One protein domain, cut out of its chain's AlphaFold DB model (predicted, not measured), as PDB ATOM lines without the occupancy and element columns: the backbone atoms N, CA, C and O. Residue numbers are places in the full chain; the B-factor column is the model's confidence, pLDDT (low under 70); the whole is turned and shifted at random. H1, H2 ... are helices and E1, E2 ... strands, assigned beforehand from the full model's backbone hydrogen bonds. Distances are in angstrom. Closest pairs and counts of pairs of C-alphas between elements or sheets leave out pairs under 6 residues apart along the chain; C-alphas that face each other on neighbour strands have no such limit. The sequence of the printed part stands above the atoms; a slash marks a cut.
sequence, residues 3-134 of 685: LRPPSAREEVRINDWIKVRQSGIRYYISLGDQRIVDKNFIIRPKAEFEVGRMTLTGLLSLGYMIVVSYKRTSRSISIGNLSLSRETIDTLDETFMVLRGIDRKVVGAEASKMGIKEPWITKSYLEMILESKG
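AT A GLANCE: This is residues 3 to 134 of the 685 residues of the protein "CYTH domain-containing protein" of Aquilegia coerulea (UniProt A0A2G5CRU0). A long, twisted sheet, E7 E8 E9, with H2 over it near one end, and a smaller sheet, E1 E2 E5, with H1 over it, stand well separated towards the two ends of an elongated body. The small hairpin E3 and E4 and the helix H3 lie between the ends, round a middle with few contacts across it, while the strand E6 lies towards the same end as H1. The printed part has 132 residues, with three named helices and nine named strands, which follow each other along the chain as E1 E2 E3 E4 E5 H1 E6 E7 E8 E9 H2 H3; each sheet is antiparallel, and the class is mixed, helices and strands. The whole is compact, with a radius of gyration of the C-alphas of 16.3 A, and spans 49 by 31 by 26 A.

IN THESE COORDINATES: E7 is residues 72 to 79, 21.8 A, E8 residues 82 to 89, 21.9 A, and E9 residues 94 to 101, 22.8 A. H2 is residues 104 to 113, 14.4 A, and H3 residues 125 to 133, 11.9 A, ending at C-alpha 133 (167.986, 194.058, 229.110). E1 is residues 18 to 23, 16.1 A, beginning at C-alpha 18 (174.064, 199.249, 247.161). E2 is residues 26 to 31, 17.2 A, and E5 residues 49 to 51. E3 is residues 36 to 38, E4 residues 41 to 43, H1 residues 54 to 61, 10.3 A, and E6 residues 65 to 68.

HOW THE PARTS SIT: E7 E8 E9 form a meander, each strand the antiparallel neighbour of the one before; N 75 and O 86 are 2.9 A apart, N 85 and O 98 2.8 A, within hydrogen-bond range. H2 is on this sheet, over E9, at a height over the sheet of 8.8 A; the closest C-alphas of E9 and H2 are those of Gly 101 and Val 107, 5.9 A apart. E4 and E9 are near each other, with 5 pairs of C-alphas within 10 A. In the hairpin E3 and E4, N 38 and O 41 are 2.9 A apart. E1 and E2 are a hairpin, with N 21 and O 28 at 2.8 A; E2 and E5 have N 29 and O 49 at 2.8 A. H1 is on that sheet, over E1 and only just over E2, on which 3 of its C-alphas fall. E6 pairs with no named strand, but residues 65 to 66 pair antiparallel with residues 3 to 4. The closest C-alphas of E6 and H3 are those of Val 68 and Leu 126, 7.3 A. In H1, H2 and H3 every O i to N i+4 pair is within hydrogen-bond range.

THE WHOLE: The two C-alphas farthest apart, those of Ser 61 and Lys 113, are 49.3 A apart. The printed part has no cut, and the link from H2 to H3, 11 residues, is long. Mean pLDDT of the printed part is 76.5; 32 residues are under 70, among them residues 6 to 16.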
ATOM      1  N   LEU A   3     174.172 196.159 243.774       82.81
ATOM      2  CA  LEU A   3     174.010 194.997 244.624       82.81
ATOM      3  C   LEU A   3     172.652 195.056 245.322       82.81
ATOM      4  O   LEU A   3     172.358 196.015 246.038       82.81
ATOM      5  N   ARG A   4     171.837 194.019 245.131       79.88
ATOM      6  CA  ARG A   4     170.531 193.871 245.781       79.88
ATOM      7  C   ARG A   4     170.685 193.119 247.107       79.88
ATOM      8  O   ARG A   4     171.403 192.117 247.123       79.88
ATOM      9  N   PRO A   5     170.020 193.553 248.192       73.25
ATOM     10  CA  PRO A   5     170.065 192.853 249.473       73.25
ATOM     11  C   PRO A   5     169.414 191.451 249.419       73.25
ATOM     12  O   PRO A   5     168.506 191.227 248.612       73.25
ATOM     13  N   PRO A   6     169.856 190.510 250.279       62.06
ATOM     14  CA  PRO A   6     169.426 189.102 250.274       62.06
ATOM     15  C   PRO A   6     167.947 188.872 250.629       62.06
ATOM     16  O   PRO A   6     167.353 187.911 250.150       62.06
ATOM     17  N   SER A   7     167.332 189.739 251.441       57.25
ATOM     18  CA  SER A   7     165.948 189.611 251.940       57.25
ATOM     19  C   SER A   7     164.904 190.393 251.126       57.25
ATOM     20  O   SER A   7     163.748 190.509 251.533       57.25
ATOM     21  N   ALA A   8     165.287 190.932 249.968       51.94
ATOM     22  CA  ALA A   8     164.401 191.716 249.115       51.94
ATOM     23  C   ALA A   8     163.313 190.848 248.451       51.94
ATOM     24  O   ALA A   8     163.628 190.009 247.601       51.94
ATOM     25  N   ARG A   9     162.030 191.098 248.768       49.47
ATOM     26  CA  ARG A   9     160.902 190.712 247.892       49.47
ATOM     27  C   ARG A   9     161.065 191.405 246.527       49.47
ATOM     28  O   ARG A   9     161.775 192.404 246.427       49.47
ATOM     29  N   GLU A  10     160.415 190.898 245.478       49.16
ATOM     30  CA  GLU A  10     160.512 191.440 244.104       49.16
ATOM     31  C   GLU A  10     160.154 192.941 243.973       49.16
ATOM     32  O   GLU A  10     160.465 193.551 242.957       49.16
ATOM     33  N   GLU A  11     159.587 193.557 245.018       43.25
ATOM     34  CA  GLU A  11     159.119 194.950 245.068       43.25
ATOM     35  C   GLU A  11     160.126 195.979 245.637       43.25
ATOM     36  O   GLU A  11     159.769 197.143 245.826       43.25
ATOM     37  N   VAL A  12     161.380 195.608 245.933       52.00
ATOM     38  CA  VAL A  12     162.365 196.575 246.466       52.00
ATOM     39  C   VAL A  12     162.700 197.662 245.439       52.00
ATOM     40  O   VAL A  12     163.106 197.369 244.310       52.00
ATOM     41  N   ARG A  13     162.582 198.933 245.850       60.16
ATOM     42  CA  ARG A  13     162.895 200.093 245.004       60.16
ATOM     43  C   ARG A  13     164.398 200.118 244.707       60.16
ATOM     44  O   ARG A  13     165.221 199.830 245.569       60.16
ATOM     45  N   ILE A  14     164.776 200.534 243.496       62.88
ATOM     46  CA  ILE A  14     166.183 200.684 243.053       62.88
ATOM     47  C   ILE A  14     167.023 201.535 244.034       62.88
ATOM     48  O   ILE A  14     168.242 201.374 244.132       62.88
ATOM     49  N   ASN A  15     166.370 202.419 244.789       62.84
ATOM     50  CA  ASN A  15     166.990 203.287 245.788       62.84
ATOM     51  C   ASN A  15     167.574 202.537 246.997       62.84
ATOM     52  O   ASN A  15     168.485 203.066 247.629       62.84
ATOM     53  N   ASP A  16     167.115 201.316 247.276       65.25
ATOM     54  CA  ASP A  16     167.559 200.519 248.430       65.25
ATOM     55  C   ASP A  16     168.751 199.604 248.089       65.25
ATOM     56  O   ASP A  16     169.253 198.854 248.930       65.25
ATOM     57  N   TRP A  17     169.208 199.617 246.833       78.75
ATOM     58  CA  TRP A  17     170.341 198.808 246.382       78.75
ATOM     59  C   TRP A  17     171.661 199.472 246.753       78.75
ATOM     60  O   TRP A  17     171.753 200.687 246.846       78.75
ATOM     61  N   ILE A  18     172.731 198.699 246.902       81.19
ATOM     62  CA  ILE A  18     174.064 199.249 247.161       81.19
ATOM     63  C   ILE A  18     174.802 199.417 245.837       81.19
ATOM     64  O   ILE A  18     174.993 198.459 245.085       81.19
ATOM     65  N   LYS A  19     175.264 200.629 245.543       85.75
ATOM     66  CA  LYS A  19     176.106 200.901 244.381       85.75
ATOM     67  C   LYS A  19     177.572 200.841 244.796       85.75
ATOM     68  O   LYS A  19     178.046 201.678 245.553       85.75
ATOM     69  N   VAL A  20     178.304 199.877 244.244       85.50
ATOM     70  CA  VAL A  20     179.763 199.770 244.380       85.50
ATOM     71  C   VAL A  20     180.423 200.256 243.090       85.50
ATOM     72  O   VAL A  20     180.233 199.675 242.011       85.50
ATOM     73  N   ARG A  21     181.221 201.320 243.175       86.44
ATOM     74  CA  ARG A  21     182.014 201.881 242.074       86.44
ATOM     75  C   ARG A  21     183.494 201.624 242.327       86.44
ATOM     76  O   ARG A  21     184.074 202.192 243.237       86.44
ATOM     77  N   GLN A  22     184.132 200.836 241.474       84.81
ATOM     78  CA  GLN A  22     185.587 200.704 241.474       84.81
ATOM     79  C   GLN A  22     186.207 201.752 240.540       84.81
ATOM     80  O   GLN A  22     185.743 201.931 239.413       84.81
ATOM     81  N   SER A  23     187.250 202.443 240.997       80.19
ATOM     82  CA  SER A  23     188.021 203.407 240.208       80.19
ATOM     83  C   SER A  23     189.514 203.195 240.448       80.19
ATOM     84  O   SER A  23     190.072 203.678 241.432       80.19
ATOM     85  N   GLY A  24     190.161 202.448 239.551       78.38
ATOM     86  CA  GLY A  24     191.518 201.949 239.776       78.38
ATOM     87  C   GLY A  24     191.538 200.923 240.914       78.38
ATOM     88  O   GLY A  24     190.778 199.953 240.882       78.38
ATOM     89  N   ILE A  25     192.385 201.158 241.919       67.19
ATOM     90  CA  ILE A  25     192.486 200.328 243.133       67.19
ATOM     91  C   ILE A  25     191.469 200.702 244.223       67.19
ATOM     92  O   ILE A  25     191.305 199.953 245.181       67.19
ATOM     93  N   ARG A  26     190.791 201.848 244.081       69.25
ATOM     94  CA  ARG A  26     189.873 202.387 245.089       69.25
ATOM     95  C   ARG A  26     188.452 201.900 244.850       69.25
ATOM     96  O   ARG A  26     187.977 201.903 243.707       69.25
ATOM     97  N   TYR A  27     187.772 201.516 245.921       79.50
ATOM     98  CA  TYR A  27     186.376 201.103 245.897       79.50
ATOM     99  C   TYR A  27     185.539 202.187 246.549       79.50
ATOM    100  O   TYR A  27     185.921 202.724 247.578       79.50
ATOM    101  N   TYR A  28     184.407 202.510 245.940       80.31
ATOM    102  CA  TYR A  28     183.459 203.473 246.465       80.31
ATOM    103  C   TYR A  28     182.103 202.813 246.668       80.31
ATOM    104  O   TYR A  28     181.670 202.052 245.801       80.31
ATOM    105  N   ILE A  29     181.425 203.115 247.768       82.25
ATOM    106  CA  ILE A  29     180.067 202.656 248.060       82.25
ATOM    107  C   ILE A  29     179.133 203.852 248.187       82.25
ATOM    108  O   ILE A  29     179.487 204.859 248.790       82.25
ATOM    109  N   SER A  30     177.931 203.730 247.637       78.38
ATOM    110  CA  SER A  30     176.825 204.653 247.880       78.38
ATOM    111  C   SER A  30     175.500 203.897 247.959       78.38
ATOM    112  O   SER A  30     175.352 202.819 247.372       78.38
ATOM    113  N   LEU A  31     174.523 204.472 248.660       68.12
ATOM    114  CA  LEU A  31     173.137 204.007 248.623       68.12
ATOM    115  C   LEU A  31     172.498 204.364 247.278       68.12
ATOM    116  O   LEU A  31     172.459 205.533 246.901       68.12
ATOM    117  N   GLY A  32     172.004 203.343 246.581       62.25
ATOM    118  CA  GLY A  32     171.123 203.395 245.416       62.25
ATOM    119  C   GLY A  32     171.523 204.359 244.305       62.25
ATOM    120  O   GLY A  32     172.645 204.857 244.233       62.25
ATOM    121  N   ASP A  33     170.585 204.641 243.404       63.94
ATOM    122  CA  ASP A  33     170.619 205.863 242.591       63.94
ATOM    123  C   ASP A  33     169.747 206.932 243.264       63.94
ATOM    124  O   ASP A  33     168.794 207.429 242.670       63.94
ATOM    125  N   GLN A  34     170.047 207.263 244.530       64.81
ATOM    126  CA  GLN A  34     169.367 208.361 245.215       64.81
ATOM    127  C   GLN A  34     169.596 209.654 244.431       64.81
ATOM    128  O   GLN A  34     170.719 210.147 244.301       64.81
ATOM    129  N   ARG A  35     168.520 210.192 243.868       70.00
ATOM    130  CA  ARG A  35     168.534 211.427 243.093       70.00
ATOM    131  C   ARG A  35     167.172 212.092 243.161       70.00
ATOM    132  O   ARG A  35     166.149 211.420 243.272       70.00
ATOM    133  N   ILE A  36     167.173 213.403 242.994       74.19
ATOM    134  CA  ILE A  36     165.960 214.182 242.772       74.19
ATOM    135  C   ILE A  36     165.984 214.617 241.311       74.19
ATOM    136  O   ILE A  36     166.958 215.218 240.854       74.19
ATOM    137  N   VAL A  37     164.936 214.270 240.568       76.19
ATOM    138  CA  VAL A  37     164.753 214.717 239.185       76.19
ATOM    139  C   VAL A  37     163.799 215.906 239.207       76.19
ATOM    140  O   VAL A  37     162.648 215.763 239.606       76.19
ATOM    141  N   ASP A  38     164.284 217.072 238.788       74.00
ATOM    142  CA  ASP A  38     163.483 218.286 238.604       74.00
ATOM    143  C   ASP A  38     163.534 218.689 237.126       74.00
ATOM    144  O   ASP A  38     164.538 219.219 236.639       74.00
ATOM    145  N   LYS A  39     162.454 218.402 236.390       80.75
ATOM    146  CA  LYS A  39     162.358 218.567 234.928       80.75
ATOM    147  C   LYS A  39     163.510 217.865 234.199       80.75
ATOM    148  O   LYS A  39     163.498 216.646 234.106       80.75
ATOM    149  N   ASN A  40     164.500 218.624 233.724       80.44
ATOM    150  CA  ASN A  40     165.670 218.136 232.985       80.44
ATOM    151  C   ASN A  40     166.936 218.056 233.858       80.44
ATOM    152  O   ASN A  40     168.003 217.693 233.368       80.44
ATOM    153  N   PHE A  41     166.847 218.422 235.139       79.88
ATOM    154  CA  PHE A  41     167.978 218.444 236.060       79.88
ATOM    155  C   PHE A  41     167.959 217.228 236.982       79.88
ATOM    156  O   PHE A  41     166.924 216.849 237.525       79.88
ATOM    157  N   ILE A  42     169.143 216.649 237.194       80.75
ATOM    158  CA  ILE A  42     169.361 215.571 238.157       80.75
ATOM    159  C   ILE A  42     170.191 216.128 239.311       80.75
ATOM    160  O   ILE A  42     171.367 216.457 239.138       80.75
ATOM    161  N   ILE A  43     169.599 216.188 240.498       75.50
ATOM    162  CA  ILE A  43     170.278 216.574 241.734       75.50
ATOM    163  C   ILE A  43     170.721 215.291 242.436       75.50
ATOM    164  O   ILE A  43     169.893 214.444 242.775       75.50
ATOM    165  N   ARG A  44     172.035 215.134 242.639       68.38
ATOM    166  CA  ARG A  44     172.613 213.982 243.343       68.38
ATOM    167  C   ARG A  44     173.218 214.407 244.683       68.38
ATOM    168  O   ARG A  44     174.103 215.267 244.673       68.38
ATOM    169  N   PRO A  45     172.822 213.790 245.809       62.59
ATOM    170  CA  PRO A  45     173.566 213.913 247.053       62.59
ATOM    171  C   PRO A  45     174.956 213.289 246.870       62.59
ATOM    172  O   PRO A  45     175.114 212.220 246.281       62.59
ATOM    173  N   LYS A  46     176.000 213.978 247.339       58.41
ATOM    174  CA  LYS A  46     177.400 213.573 247.142       58.41
ATOM    175  C   LYS A  46     177.857 212.579 248.223       58.41
ATOM    176  O   LYS A  46     178.882 212.791 248.859       58.41
ATOM    177  N   ALA A  47     177.084 211.514 248.434       62.53
ATOM    178  CA  ALA A  47     177.348 210.475 249.431       62.53
ATOM    179  C   ALA A  47     177.999 209.237 248.778       62.53
ATOM    180  O   ALA A  47     177.372 208.189 248.633       62.53
ATOM    181  N   GLU A  48     179.248 209.375 248.318       70.81
ATOM    182  CA  GLU A  48     180.085 208.238 247.901       70.81
ATOM    183  C   GLU A  48     181.226 208.057 248.914       70.81
ATOM    184  O   GLU A  48     181.976 208.998 249.172       70.81
ATOM    185  N   PHE A  49     181.380 206.853 249.462       64.19
ATOM    186  CA  PHE A  49     182.385 206.521 250.478       64.19
ATOM    187  C   PHE A  49     183.490 205.684 249.887       64.19
ATOM    188  O   PHE A  49     183.191 204.671 249.272       64.19
ATOM    189  N   GLU A  50     184.745 206.053 250.114       76.31
ATOM    190  CA  GLU A  50     185.858 205.158 249.818       76.31
ATOM    191  C   GLU A  50     185.896 204.015 250.840       76.31
ATOM    192  O   GLU A  50     185.781 204.245 252.042       76.31
ATOM    193  N   VAL A  51     186.022 202.783 250.357       75.31
ATOM    194  CA  VAL A  51     186.047 201.567 251.170       75.31
ATOM    195  C   VAL A  51     187.202 200.666 250.754       75.31
ATOM    196  O   VAL A  51     187.726 200.759 249.638       75.31
ATOM    197  N   GLY A  52     187.587 199.763 251.653       67.56
ATOM    198  CA  GLY A  52     188.628 198.782 251.391       67.56
ATOM    199  C   GLY A  52     188.252 197.800 250.278       67.56
ATOM    200  O   GLY A  52     187.083 197.538 249.981       67.56
ATOM    201  N   ARG A  53     189.265 197.169 249.675       65.38
ATOM    202  CA  ARG A  53     189.075 196.122 248.651       65.38
ATOM    203  C   ARG A  53     188.216 194.954 249.151       65.38
ATOM    204  O   ARG A  53     187.529 194.309 248.361       65.38
ATOM    205  N   MET A  54     188.257 194.686 250.454       71.88
ATOM    206  CA  MET A  54     187.535 193.581 251.081       71.88
ATOM    207  C   MET A  54     186.033 193.839 251.199       71.88
ATOM    208  O   MET A  54     185.280 192.880 251.324       71.88
ATOM    209  N   THR A  55     185.568 195.084 251.084       73.69
ATOM    210  CA  THR A  55     184.161 195.430 251.316       73.69
ATOM    211  C   THR A  55     183.225 194.840 250.259       73.69
ATOM    212  O   THR A  55     182.135 194.390 250.596       73.69
ATOM    213  N   LEU A  56     183.648 194.753 248.990       76.75
ATOM    214  CA  LEU A  56     182.865 194.055 247.959       76.75
ATOM    215  C   LEU A  56     182.747 192.557 248.272       76.75
ATOM    216  O   LEU A  56     181.667 191.984 248.156       76.75
ATOM    217  N   THR A  57     183.848 191.934 248.698       70.44
ATOM    218  CA  THR A  57     183.858 190.533 249.132       70.44
ATOM    219  C   THR A  57     182.963 190.337 250.355       70.44
ATOM    220  O   THR A  57     182.202 189.376 250.390       70.44
ATOM    221  N   GLY A  58     182.993 191.276 251.305       70.19
ATOM    222  CA  GLY A  58     182.114 191.321 252.472       70.19
ATOM    223  C   GLY A  58     180.639 191.365 252.076       70.19
ATOM    224  O   GLY A  58     179.866 190.514 252.501       70.19
ATOM    225  N   LEU A  59     180.257 192.278 251.177       73.81
ATOM    226  CA  LEU A  59     178.885 192.398 250.671       73.81
ATOM    227  C   LEU A  59     178.391 191.108 250.005       73.81
ATOM    228  O   LEU A  59     177.305 190.628 250.322       73.81
ATOM    229  N   LEU A  60     179.195 190.518 249.117       75.19
ATOM    230  CA  LEU A  60     178.856 189.245 248.473       75.19
ATOM    231  C   LEU A  60     178.731 188.112 249.497       75.19
ATOM    232  O   LEU A  60     177.793 187.320 249.433       75.19
ATOM    233  N   SER A  61     179.646 188.065 250.470       67.81
ATOM    234  CA  SER A  61     179.600 187.081 251.553       67.81
ATOM    235  C   SER A  61     178.404 187.262 252.476       67.81
ATOM    236  O   SER A  61     178.016 186.291 253.103       67.81
ATOM    237  N   LEU A  62     177.811 188.463 252.514       64.06
ATOM    238  CA  LEU A  62     176.589 188.812 253.242       64.06
ATOM    239  C   LEU A  62     175.308 188.573 252.427       64.06
ATOM    240  O   LEU A  62     174.225 188.967 252.847       64.06
ATOM    241  N   GLY A  63     175.417 187.916 251.267       67.50
ATOM    242  CA  GLY A  63     174.281 187.525 250.435       67.50
ATOM    243  C   GLY A  63     173.771 188.626 249.505       67.50
ATOM    244  O   GLY A  63     172.737 188.446 248.860       67.50
ATOM    245  N   TYR A  64     174.474 189.758 249.400       76.00
ATOM    246  CA  TYR A  64     174.137 190.744 248.384       76.00
ATOM    247  C   TYR A  64     174.430 190.188 246.993       76.00
ATOM    248  O   TYR A  64     175.538 189.743 246.696       76.00
ATOM    249  N   MET A  65     173.442 190.276 246.110       76.62
ATOM    250  CA  MET A  65     173.544 189.775 244.745       76.62
ATOM    251  C   MET A  65     173.884 190.916 243.796       76.62
ATOM    252  O   MET A  65     173.189 191.931 243.772       76.62
ATOM    253  N   ILE A  66     174.924 190.758 242.975       82.88
ATOM    254  CA  ILE A  66     175.197 191.703 241.886       82.88
ATOM    255  C   ILE A  66     174.105 191.522 240.831       82.88
ATOM    256  O   ILE A  66     174.063 190.500 240.153       82.88
ATOM    257  N   VAL A  67     173.233 192.522 240.689       78.94
ATOM    258  CA  VAL A  67     172.152 192.504 239.690       78.94
ATOM    259  C   VAL A  67     172.624 193.122 238.383       78.94
ATOM    260  O   VAL A  67     172.363 192.592 237.309       78.94
ATOM    261  N   VAL A  68     173.350 194.239 238.472       81.81
ATOM    262  CA  VAL A  68     173.863 194.950 237.299       81.81
ATOM    263  C   VAL A  68     175.318 195.339 237.517       81.81
ATOM    264  O   VAL A  68     175.696 195.952 238.520       81.81
ATOM    265  N   SER A  69     176.155 195.031 236.534       87.00
ATOM    266  CA  SER A  69     177.518 195.541 236.446       87.00
ATOM    267  C   SER A  69     177.757 196.078 235.042       87.00
ATOM    268  O   SER A  69     177.299 195.490 234.069       87.00
ATOM    269  N   TYR A  70     178.422 197.225 234.962       86.75
ATOM    270  CA  TYR A  70     178.803 197.860 233.711       86.75
ATOM    271  C   TYR A  70     180.092 198.643 233.923       86.75
ATOM    272  O   TYR A  70     180.374 199.125 235.034       86.75
ATOM    273  N   LYS A  71     180.869 198.781 232.857       86.50
ATOM    274  CA  LYS A  71     182.067 199.605 232.803       86.50
ATOM    275  C   LYS A  71     181.712 200.954 232.199       86.50
ATOM    276  O   LYS A  71     181.149 201.061 231.115       86.50
ATOM    277  N   ARG A  72     182.102 202.009 232.908       87.81
ATOM    278  CA  ARG A  72     182.015 203.382 232.416       87.81
ATOM    279  C   ARG A  72     183.408 203.898 232.113       87.81
ATOM    280  O   ARG A  72     184.240 203.973 233.016       87.81
ATOM    281  N   THR A  73     183.629 204.325 230.879       87.25
ATOM    282  CA  THR A  73     184.782 205.162 230.532       87.25
ATOM    283  C   THR A  73     184.330 206.615 230.513       87.25
ATOM    284  O   THR A  73     183.251 206.921 230.022       87.25
ATOM    285  N   SER A  74     185.095 207.512 231.132       86.81
ATOM    286  CA  SER A  74     184.728 208.925 231.251       86.81
ATOM    287  C   SER A  74     185.944 209.788 230.950       86.81
ATOM    288  O   SER A  74     187.013 209.563 231.517       86.81
ATOM    289  N   ARG A  75     185.783 210.760 230.052       86.31
ATOM    290  CA  ARG A  75     186.738 211.852 229.835       86.31
ATOM    291  C   ARG A  75     186.064 213.143 230.259       86.31
ATOM    292  O   ARG A  75     185.052 213.514 229.670       86.31
ATOM    293  N   SER A  76     186.597 213.795 231.284       86.75
ATOM    294  CA  SER A  76     186.014 215.007 231.858       86.75
ATOM    295  C   SER A  76     186.945 216.203 231.741       86.75
ATOM    296  O   SER A  76     188.149 216.065 231.938       86.75
ATOM    297  N   ILE A  77     186.365 217.371 231.494       84.44
ATOM    298  CA  ILE A  77     187.021 218.677 231.540       84.44
ATOM    299  C   ILE A  77     186.291 219.501 232.603       84.44
ATOM    300  O   ILE A  77     185.063 219.599 232.575       84.44
ATOM    301  N   SER A  78     187.035 220.072 233.547       80.88
ATOM    302  CA  SER A  78     186.487 220.912 234.619       80.88
ATOM    303  C   SER A  78     186.913 222.362 234.404       80.88
ATOM    304  O   SER A  78     188.099 222.632 234.243       80.88
ATOM    305  N   ILE A  79     185.952 223.286 234.413       75.50
ATOM    306  CA  ILE A  79     186.163 224.732 234.281       75.50
ATOM    307  C   ILE A  79     185.473 225.403 235.475       75.50
ATOM    308  O   ILE A  79     184.255 225.587 235.488       75.50
ATOM    309  N   GLY A  80     186.246 225.732 236.514       77.00
ATOM    310  CA  GLY A  80     185.717 226.311 237.753       77.00
ATOM    311  C   GLY A  80     184.666 225.411 238.420       77.00
ATOM    312  O   GLY A  80     184.951 224.266 238.760       77.00
ATOM    313  N   ASN A  81     183.441 225.923 238.578       74.81
ATOM    314  CA  ASN A  81     182.319 225.216 239.217       74.81
ATOM    315  C   ASN A  81     181.494 224.341 238.252       74.81
ATOM    316  O   ASN A  81     180.455 223.805 238.647       74.81
ATOM    317  N   LEU A  82     181.929 224.209 236.995       81.50
ATOM    318  CA  LEU A  82     181.315 223.374 235.962       81.50
ATOM    319  C   LEU A  82     182.263 222.238 235.573       81.50
ATOM    320  O   LEU A  82     183.470 222.426 235.437       81.50
ATOM    321  N   SER A  83     181.710 221.053 235.335       85.88
ATOM    322  CA  SER A  83     182.438 219.938 234.729       85.88
ATOM    323  C   SER A  83     181.609 219.308 233.621       85.88
ATOM    324  O   SER A  83     180.427 219.023 233.803       85.88
ATOM    325  N   LEU A  84     182.237 219.098 232.469       87.00
ATOM    326  CA  LEU A  84     181.662 218.416 231.318       87.00
ATOM    327  C   LEU A  84     182.372 217.074 231.164       87.00
ATOM    328  O   LEU A  84     183.592 217.038 231.008       87.00
ATOM    329  N   SER A  85     181.629 215.971 231.197       88.94
ATOM    330  CA  SER A  85     182.163 214.632 230.965       88.94
ATOM    331  C   SER A  85     181.509 213.948 229.775       88.94
ATOM    332  O   SER A  85     180.292 213.926 229.635       88.94
ATOM    333  N   ARG A  86     182.335 213.340 228.925       89.00
ATOM    334  CA  ARG A  86     181.909 212.387 227.900       89.00
ATOM    335  C   ARG A  86     182.052 210.983 228.472       89.00
ATOM    336  O   ARG A  86     183.167 210.560 228.780       89.00
ATOM    337  N   GLU A  87     180.933 210.300 228.671       91.00
ATOM    338  CA  GLU A  87     180.832 209.009 229.350       91.00
ATOM    339  C   GLU A  87     180.337 207.929 228.377       91.00
ATOM    340  O   GLU A  87     179.232 208.035 227.861       91.00
ATOM    341  N   THR A  88     181.122 206.880 228.136       88.62
ATOM    342  CA  THR A  88     180.697 205.711 227.342       88.62
ATOM    343  C   THR A  88     180.445 204.533 228.275       88.62
ATOM    344  O   THR A  88     181.299 204.210 229.117       88.62
ATOM    345  N   ILE A  89     179.271 203.912 228.139       87.38
ATOM    346  CA  ILE A  89     178.817 202.776 228.949       87.38
ATOM    347  C   ILE A  89     178.837 201.519 228.080       87.38
ATOM    348  O   ILE A  89     178.103 201.429 227.105       87.38
ATOM    349  N   ASP A  90     179.656 200.540 228.457       83.12
ATOM    350  CA  ASP A  90     179.881 199.300 227.693       83.12
ATOM    351  C   ASP A  90     178.627 198.447 227.446       83.12
ATOM    352  O   ASP A  90     178.569 197.670 226.509       83.12
ATOM    353  N   THR A  91     177.630 198.548 228.315       81.69
ATOM    354  CA  THR A  91     176.419 197.720 228.261       81.69
ATOM    355  C   THR A  91     175.287 198.349 227.463       81.69
ATOM    356  O   THR A  91     174.328 197.636 227.172       81.69
ATOM    357  N   LEU A  92     175.395 199.643 227.153       82.44
ATOM    358  CA  LEU A  92     174.432 200.407 226.358       82.44
ATOM    359  C   LEU A  92     174.958 200.699 224.945       82.44
ATOM    360  O   LEU A  92     174.180 201.145 224.117       82.44
ATOM    361  N   ASP A  93     176.259 200.505 224.692       78.62
ATOM    362  CA  ASP A  93     176.959 200.878 223.447       78.62
ATOM    363  C   ASP A  93     176.732 202.338 222.997       78.62
ATOM    364  O   ASP A  93     176.987 202.722 221.856       78.62
ATOM    365  N   GLU A  94     176.329 203.196 223.934       82.94
ATOM    366  CA  GLU A  94     176.045 204.610 223.726       82.94
ATOM    367  C   GLU A  94     177.042 205.502 224.479       82.94
ATOM    368  O   GLU A  94     177.641 205.134 225.499       82.94
ATOM    369  N   THR A  95     177.231 206.717 223.957       85.88
ATOM    370  CA  THR A  95     178.074 207.742 224.576       85.88
ATOM    371  C   THR A  95     177.237 208.937 224.997       85.88
ATOM    372  O   THR A  95     176.585 209.573 224.175       85.88
ATOM    373  N   PHE A  96     177.333 209.284 226.273       88.25
ATOM    374  CA  PHE A  96     176.582 210.350 226.915       88.25
ATOM    375  C   PHE A  96     177.475 211.559 227.170       88.25
ATOM    376  O   PHE A  96     178.635 211.422 227.567       88.25
ATOM    377  N   MET A  97     176.930 212.757 226.989       87.06
ATOM    378  CA  MET A  97     177.528 213.975 227.529       87.06
ATOM    379  C   MET A  97     176.818 214.349 228.824       87.06
ATOM    380  O   MET A  97     175.597 214.470 228.862       87.06
ATOM    381  N   VAL A  98     177.592 214.536 229.888       88.06
ATOM    382  CA  VAL A  98     177.098 214.851 231.225       88.06
ATOM    383  C   VAL A  98     177.699 216.179 231.663       88.06
ATOM    384  O   VAL A  98     178.906 216.294 231.859       88.06
ATOM    385  N   LEU A  99     176.844 217.181 231.848       86.75
ATOM    386  CA  LEU A  99     177.224 218.480 232.394       86.75
ATOM    387  C   LEU A  99     176.857 218.521 233.882       86.75
ATOM    388  O   LEU A  99     175.714 218.257 234.254       86.75
ATOM    389  N   ARG A 100     177.823 218.829 234.747       87.25
ATOM    390  CA  ARG A 100     177.633 218.917 236.201       87.25
ATOM    391  C   ARG A 100     178.053 220.293 236.691       87.25
ATOM    392  O   ARG A 100     179.083 220.807 236.266       87.25
ATOM    393  N   GLY A 101     177.310 220.842 237.638       83.56
ATOM    394  CA  GLY A 101     177.653 222.091 238.305       83.56
ATOM    395  C   GLY A 101     176.921 222.226 239.633       83.56
ATOM    396  O   GLY A 101     176.072 221.401 239.965       83.56
ATOM    397  N   ILE A 102     177.290 223.252 240.396       78.19
ATOM    398  CA  ILE A 102     176.741 223.514 241.737       78.19
ATOM    399  C   ILE A 102     175.438 224.338 241.654       78.19
ATOM    400  O   ILE A 102     174.598 224.250 242.542       78.19
ATOM    401  N   ASP A 103     175.232 225.087 240.561       77.19
ATOM    402  CA  ASP A 103     174.039 225.910 240.327       77.19
ATOM    403  C   ASP A 103     173.334 225.525 239.013       77.19
ATOM    404  O   ASP A 103     173.932 225.534 237.932       77.19
ATOM    405  N   ARG A 104     172.028 225.241 239.103       80.44
ATOM    406  CA  ARG A 104     171.148 224.927 237.965       80.44
ATOM    407  C   ARG A 104     171.136 226.013 236.886       80.44
ATOM    408  O   ARG A 104     171.084 225.684 235.703       80.44
ATOM    409  N   LYS A 105     171.192 227.297 237.268       79.69
ATOM    410  CA  LYS A 105     171.145 228.424 236.317       79.69
ATOM    411  C   LYS A 105     172.404 228.456 235.460       79.69
ATOM    412  O   LYS A 105     172.328 228.663 234.253       79.69
ATOM    413  N   VAL A 106     173.545 228.188 236.087       81.94
ATOM    414  CA  VAL A 106     174.857 228.149 235.438       81.94
ATOM    415  C   VAL A 106     174.952 226.958 234.481       81.94
ATOM    416  O   VAL A 106     175.355 227.128 233.333       81.94
ATOM    417  N   VAL A 107     174.499 225.774 234.911       84.25
ATOM    418  CA  VAL A 107     174.451 224.566 234.065       84.25
ATOM    419  C   VAL A 107     173.545 224.774 232.847       84.25
ATOM    420  O   VAL A 107     173.947 224.464 231.727       84.25
ATOM    421  N   GLY A 108     172.351 225.345 233.036       81.19
ATOM    422  CA  GLY A 108     171.417 225.615 231.938       81.19
ATOM    423  C   GLY A 108     171.923 226.664 230.938       81.19
ATOM    424  O   GLY A 108     171.758 226.495 229.727       81.19
ATOM    425  N   ALA A 109     172.574 227.727 231.424       81.38
ATOM    426  CA  ALA A 109     173.150 228.762 230.567       81.38
ATOM    427  C   ALA A 109     174.279 228.206 229.686       81.38
ATOM    428  O   ALA A 109     174.327 228.494 228.491       81.38
ATOM    429  N   GLU A 110     175.154 227.374 230.251       83.38
ATOM    430  CA  GLU A 110     176.289 226.812 229.519       83.38
ATOM    431  C   GLU A 110     175.856 225.738 228.511       83.38
ATOM    432  O   GLU A 110     176.313 225.742 227.369       83.38
ATOM    433  N   ALA A 111     174.884 224.895 228.874       82.81
ATOM    434  CA  ALA A 111     174.234 223.978 227.937       82.81
ATOM    435  C   ALA A 111     173.631 224.710 226.724       82.81
ATOM    436  O   ALA A 111     173.785 224.266 225.584       82.81
ATOM    437  N   SER A 112     172.990 225.861 226.966       82.12
ATOM    438  CA  SER A 112     172.395 226.691 225.911       82.12
ATOM    439  C   SER A 112     173.457 227.316 225.001       82.12
ATOM    440  O   SER A 112     173.274 227.333 223.783       82.12
ATOM    441  N   LYS A 113     174.589 227.776 225.557       82.06
ATOM    442  CA  LYS A 113     175.732 228.276 224.769       82.06
ATOM    443  C   LYS A 113     176.361 227.196 223.892       82.06
ATOM    444  O   LYS A 113     176.774 227.489 222.776       82.06
ATOM    445  N   MET A 114     176.412 225.955 224.377       79.19
ATOM    446  CA  MET A 114     176.929 224.805 223.627       79.19
ATOM    447  C   MET A 114     175.953 224.289 222.554       79.19
ATOM    448  O   MET A 114     176.269 223.331 221.853       79.19
ATOM    449  N   GLY A 115     174.772 224.903 222.411       78.31
ATOM    450  CA  GLY A 115     173.791 224.539 221.389       78.31
ATOM    451  C   GLY A 115     173.078 223.207 221.640       78.31
ATOM    452  O   GLY A 115     172.477 222.665 220.716       78.31
ATOM    453  N   ILE A 116     173.118 222.673 222.867       77.88
ATOM    454  CA  ILE A 116     172.479 221.397 223.212       77.88
ATOM    455  C   ILE A 116     170.974 221.635 223.393       77.88
ATOM    456  O   ILE A 116     170.528 222.135 224.427       77.88
ATOM    457  N   LYS A 117     170.191 221.304 222.363       63.09
ATOM    458  CA  LYS A 117     168.735 221.495 222.309       63.09
ATOM    459  C   LYS A 117     168.033 220.144 222.161       63.09
ATOM    460  O   LYS A 117     167.594 219.813 221.073       63.09
ATOM    461  N   GLU A 118     167.937 219.404 223.267       66.75
ATOM    462  CA  GLU A 118     167.130 218.173 223.411       66.75
ATOM    463  C   GLU A 118     167.558 216.967 222.532       66.75
ATOM    464  O   GLU A 118     168.217 217.136 221.508       66.75
ATOM    465  N   PRO A 119     167.234 215.716 222.926       68.69
ATOM    466  CA  PRO A 119     166.531 215.298 224.143       68.69
ATOM    467  C   PRO A 119     167.445 215.219 225.379       68.69
ATOM    468  O   PRO A 119     168.553 214.690 225.332       68.69
ATOM    469  N   TRP A 120     166.957 215.729 226.515       82.25
ATOM    470  CA  TRP A 120     167.610 215.570 227.819       82.25
ATOM    471  C   TRP A 120     167.232 214.220 228.432       82.25
ATOM    472  O   TRP A 120     166.052 213.905 228.566       82.25
ATOM    473  N   ILE A 121     168.228 213.432 228.836       84.56
ATOM    474  CA  ILE A 121     168.007 212.122 229.459       84.56
ATOM    475  C   ILE A 121     168.117 212.271 230.976       84.56
ATOM    476  O   ILE A 121     169.185 212.570 231.509       84.56
ATOM    477  N   THR A 122     167.007 212.040 231.677       84.25
ATOM    478  CA  THR A 122     166.950 212.059 233.149       84.25
ATOM    479  C   THR A 122     167.063 210.673 233.779       84.25
ATOM    480  O   THR A 122     167.266 210.562 234.988       84.25
ATOM    481  N   LYS A 123     166.970 209.614 232.963       84.25
ATOM    482  CA  LYS A 123     167.093 208.223 233.407       84.25
ATOM    483  C   LYS A 123     168.510 207.898 233.871       84.25
ATOM    484  O   LYS A 123     169.495 208.490 233.431       84.25
ATOM    485  N   SER A 124     168.621 206.957 234.806       81.94
ATOM    486  CA  SER A 124     169.922 206.483 235.290       81.94
ATOM    487  C   SER A 124     170.495 205.501 234.287       81.94
ATOM    488  O   SER A 124     169.744 204.807 233.609       81.94
ATOM    489  N   TYR A 125     171.818 205.343 234.258       85.12
ATOM    490  CA  TYR A 125     172.406 204.250 233.484       85.12
ATOM    491  C   TYR A 125     171.854 202.889 233.920       85.12
ATOM    492  O   TYR A 125     171.646 202.029 233.079       85.12
ATOM    493  N   LEU A 126     171.558 202.700 235.211       81.50
ATOM    494  CA  LEU A 126     170.932 201.471 235.691       81.50
ATOM    495  C   LEU A 126     169.526 201.280 235.102       81.50
ATOM    496  O   LEU A 126     169.227 200.190 234.638       81.50
ATOM    497  N   GLU A 127     168.683 202.310 235.086       79.69
ATOM    498  CA  GLU A 127     167.332 202.251 234.512       79.69
ATOM    499  C   GLU A 127     167.390 201.983 233.014       79.69
ATOM    500  O   GLU A 127     166.704 201.092 232.535       79.69
ATOM    501  N   MET A 128     168.270 202.675 232.288       83.62
ATOM    502  CA  MET A 128     168.475 202.440 230.857       83.62
ATOM    503  C   MET A 128     168.942 201.003 230.571       83.62
ATOM    504  O   MET A 128     168.510 200.376 229.604       83.62
ATOM    505  N   ILE A 129     169.807 200.447 231.426       81.81
ATOM    506  CA  ILE A 129     170.264 199.057 231.307       81.81
ATOM    507  C   ILE A 129     169.127 198.077 231.633       81.81
ATOM    508  O   ILE A 129     168.969 197.076 230.938       81.81
ATOM    509  N   LEU A 130     168.322 198.348 232.662       79.38
ATOM    510  CA  LEU A 130     167.186 197.498 233.030       79.38
ATOM    511  C   LEU A 130     166.061 197.553 231.986       79.38
ATOM    512  O   LEU A 130     165.429 196.534 231.734       79.38
ATOM    513  N   GLU A 131     165.836 198.702 231.349       79.88
ATOM    514  CA  GLU A 131     164.870 198.860 230.256       79.88
ATOM    515  C   GLU A 131     165.314 198.135 228.981       79.88
ATOM    516  O   GLU A 131     164.487 197.530 228.305       79.88
ATOM    517  N   SER A 132     166.614 198.149 228.670       75.19
ATOM    518  CA  SER A 132     167.157 197.472 227.483       75.19
ATOM    519  C   SER A 132     167.314 195.959 227.657       75.19
ATOM    520  O   SER A 132     167.118 195.215 226.699       75.19
ATOM    521  N   LYS A 133     167.672 195.481 228.858       68.38
ATOM    522  CA  LYS A 133     167.986 194.058 229.110       68.38
ATOM    523  C   LYS A 133     166.926 193.301 229.913       68.38
ATOM    524  O   LYS A 133     167.008 192.078 230.006       68.38
ATOM    525  N   GLY A 134     165.940 193.998 230.476       58.84
ATOM    526  CA  GLY A 134     164.995 193.440 231.440       58.84
ATOM    527  C   GLY A 134     165.637 193.166 232.808       58.84
ATOM    528  O   GLY A 134     166.857 193.086 232.956       58.84
TER     529      GLY A 134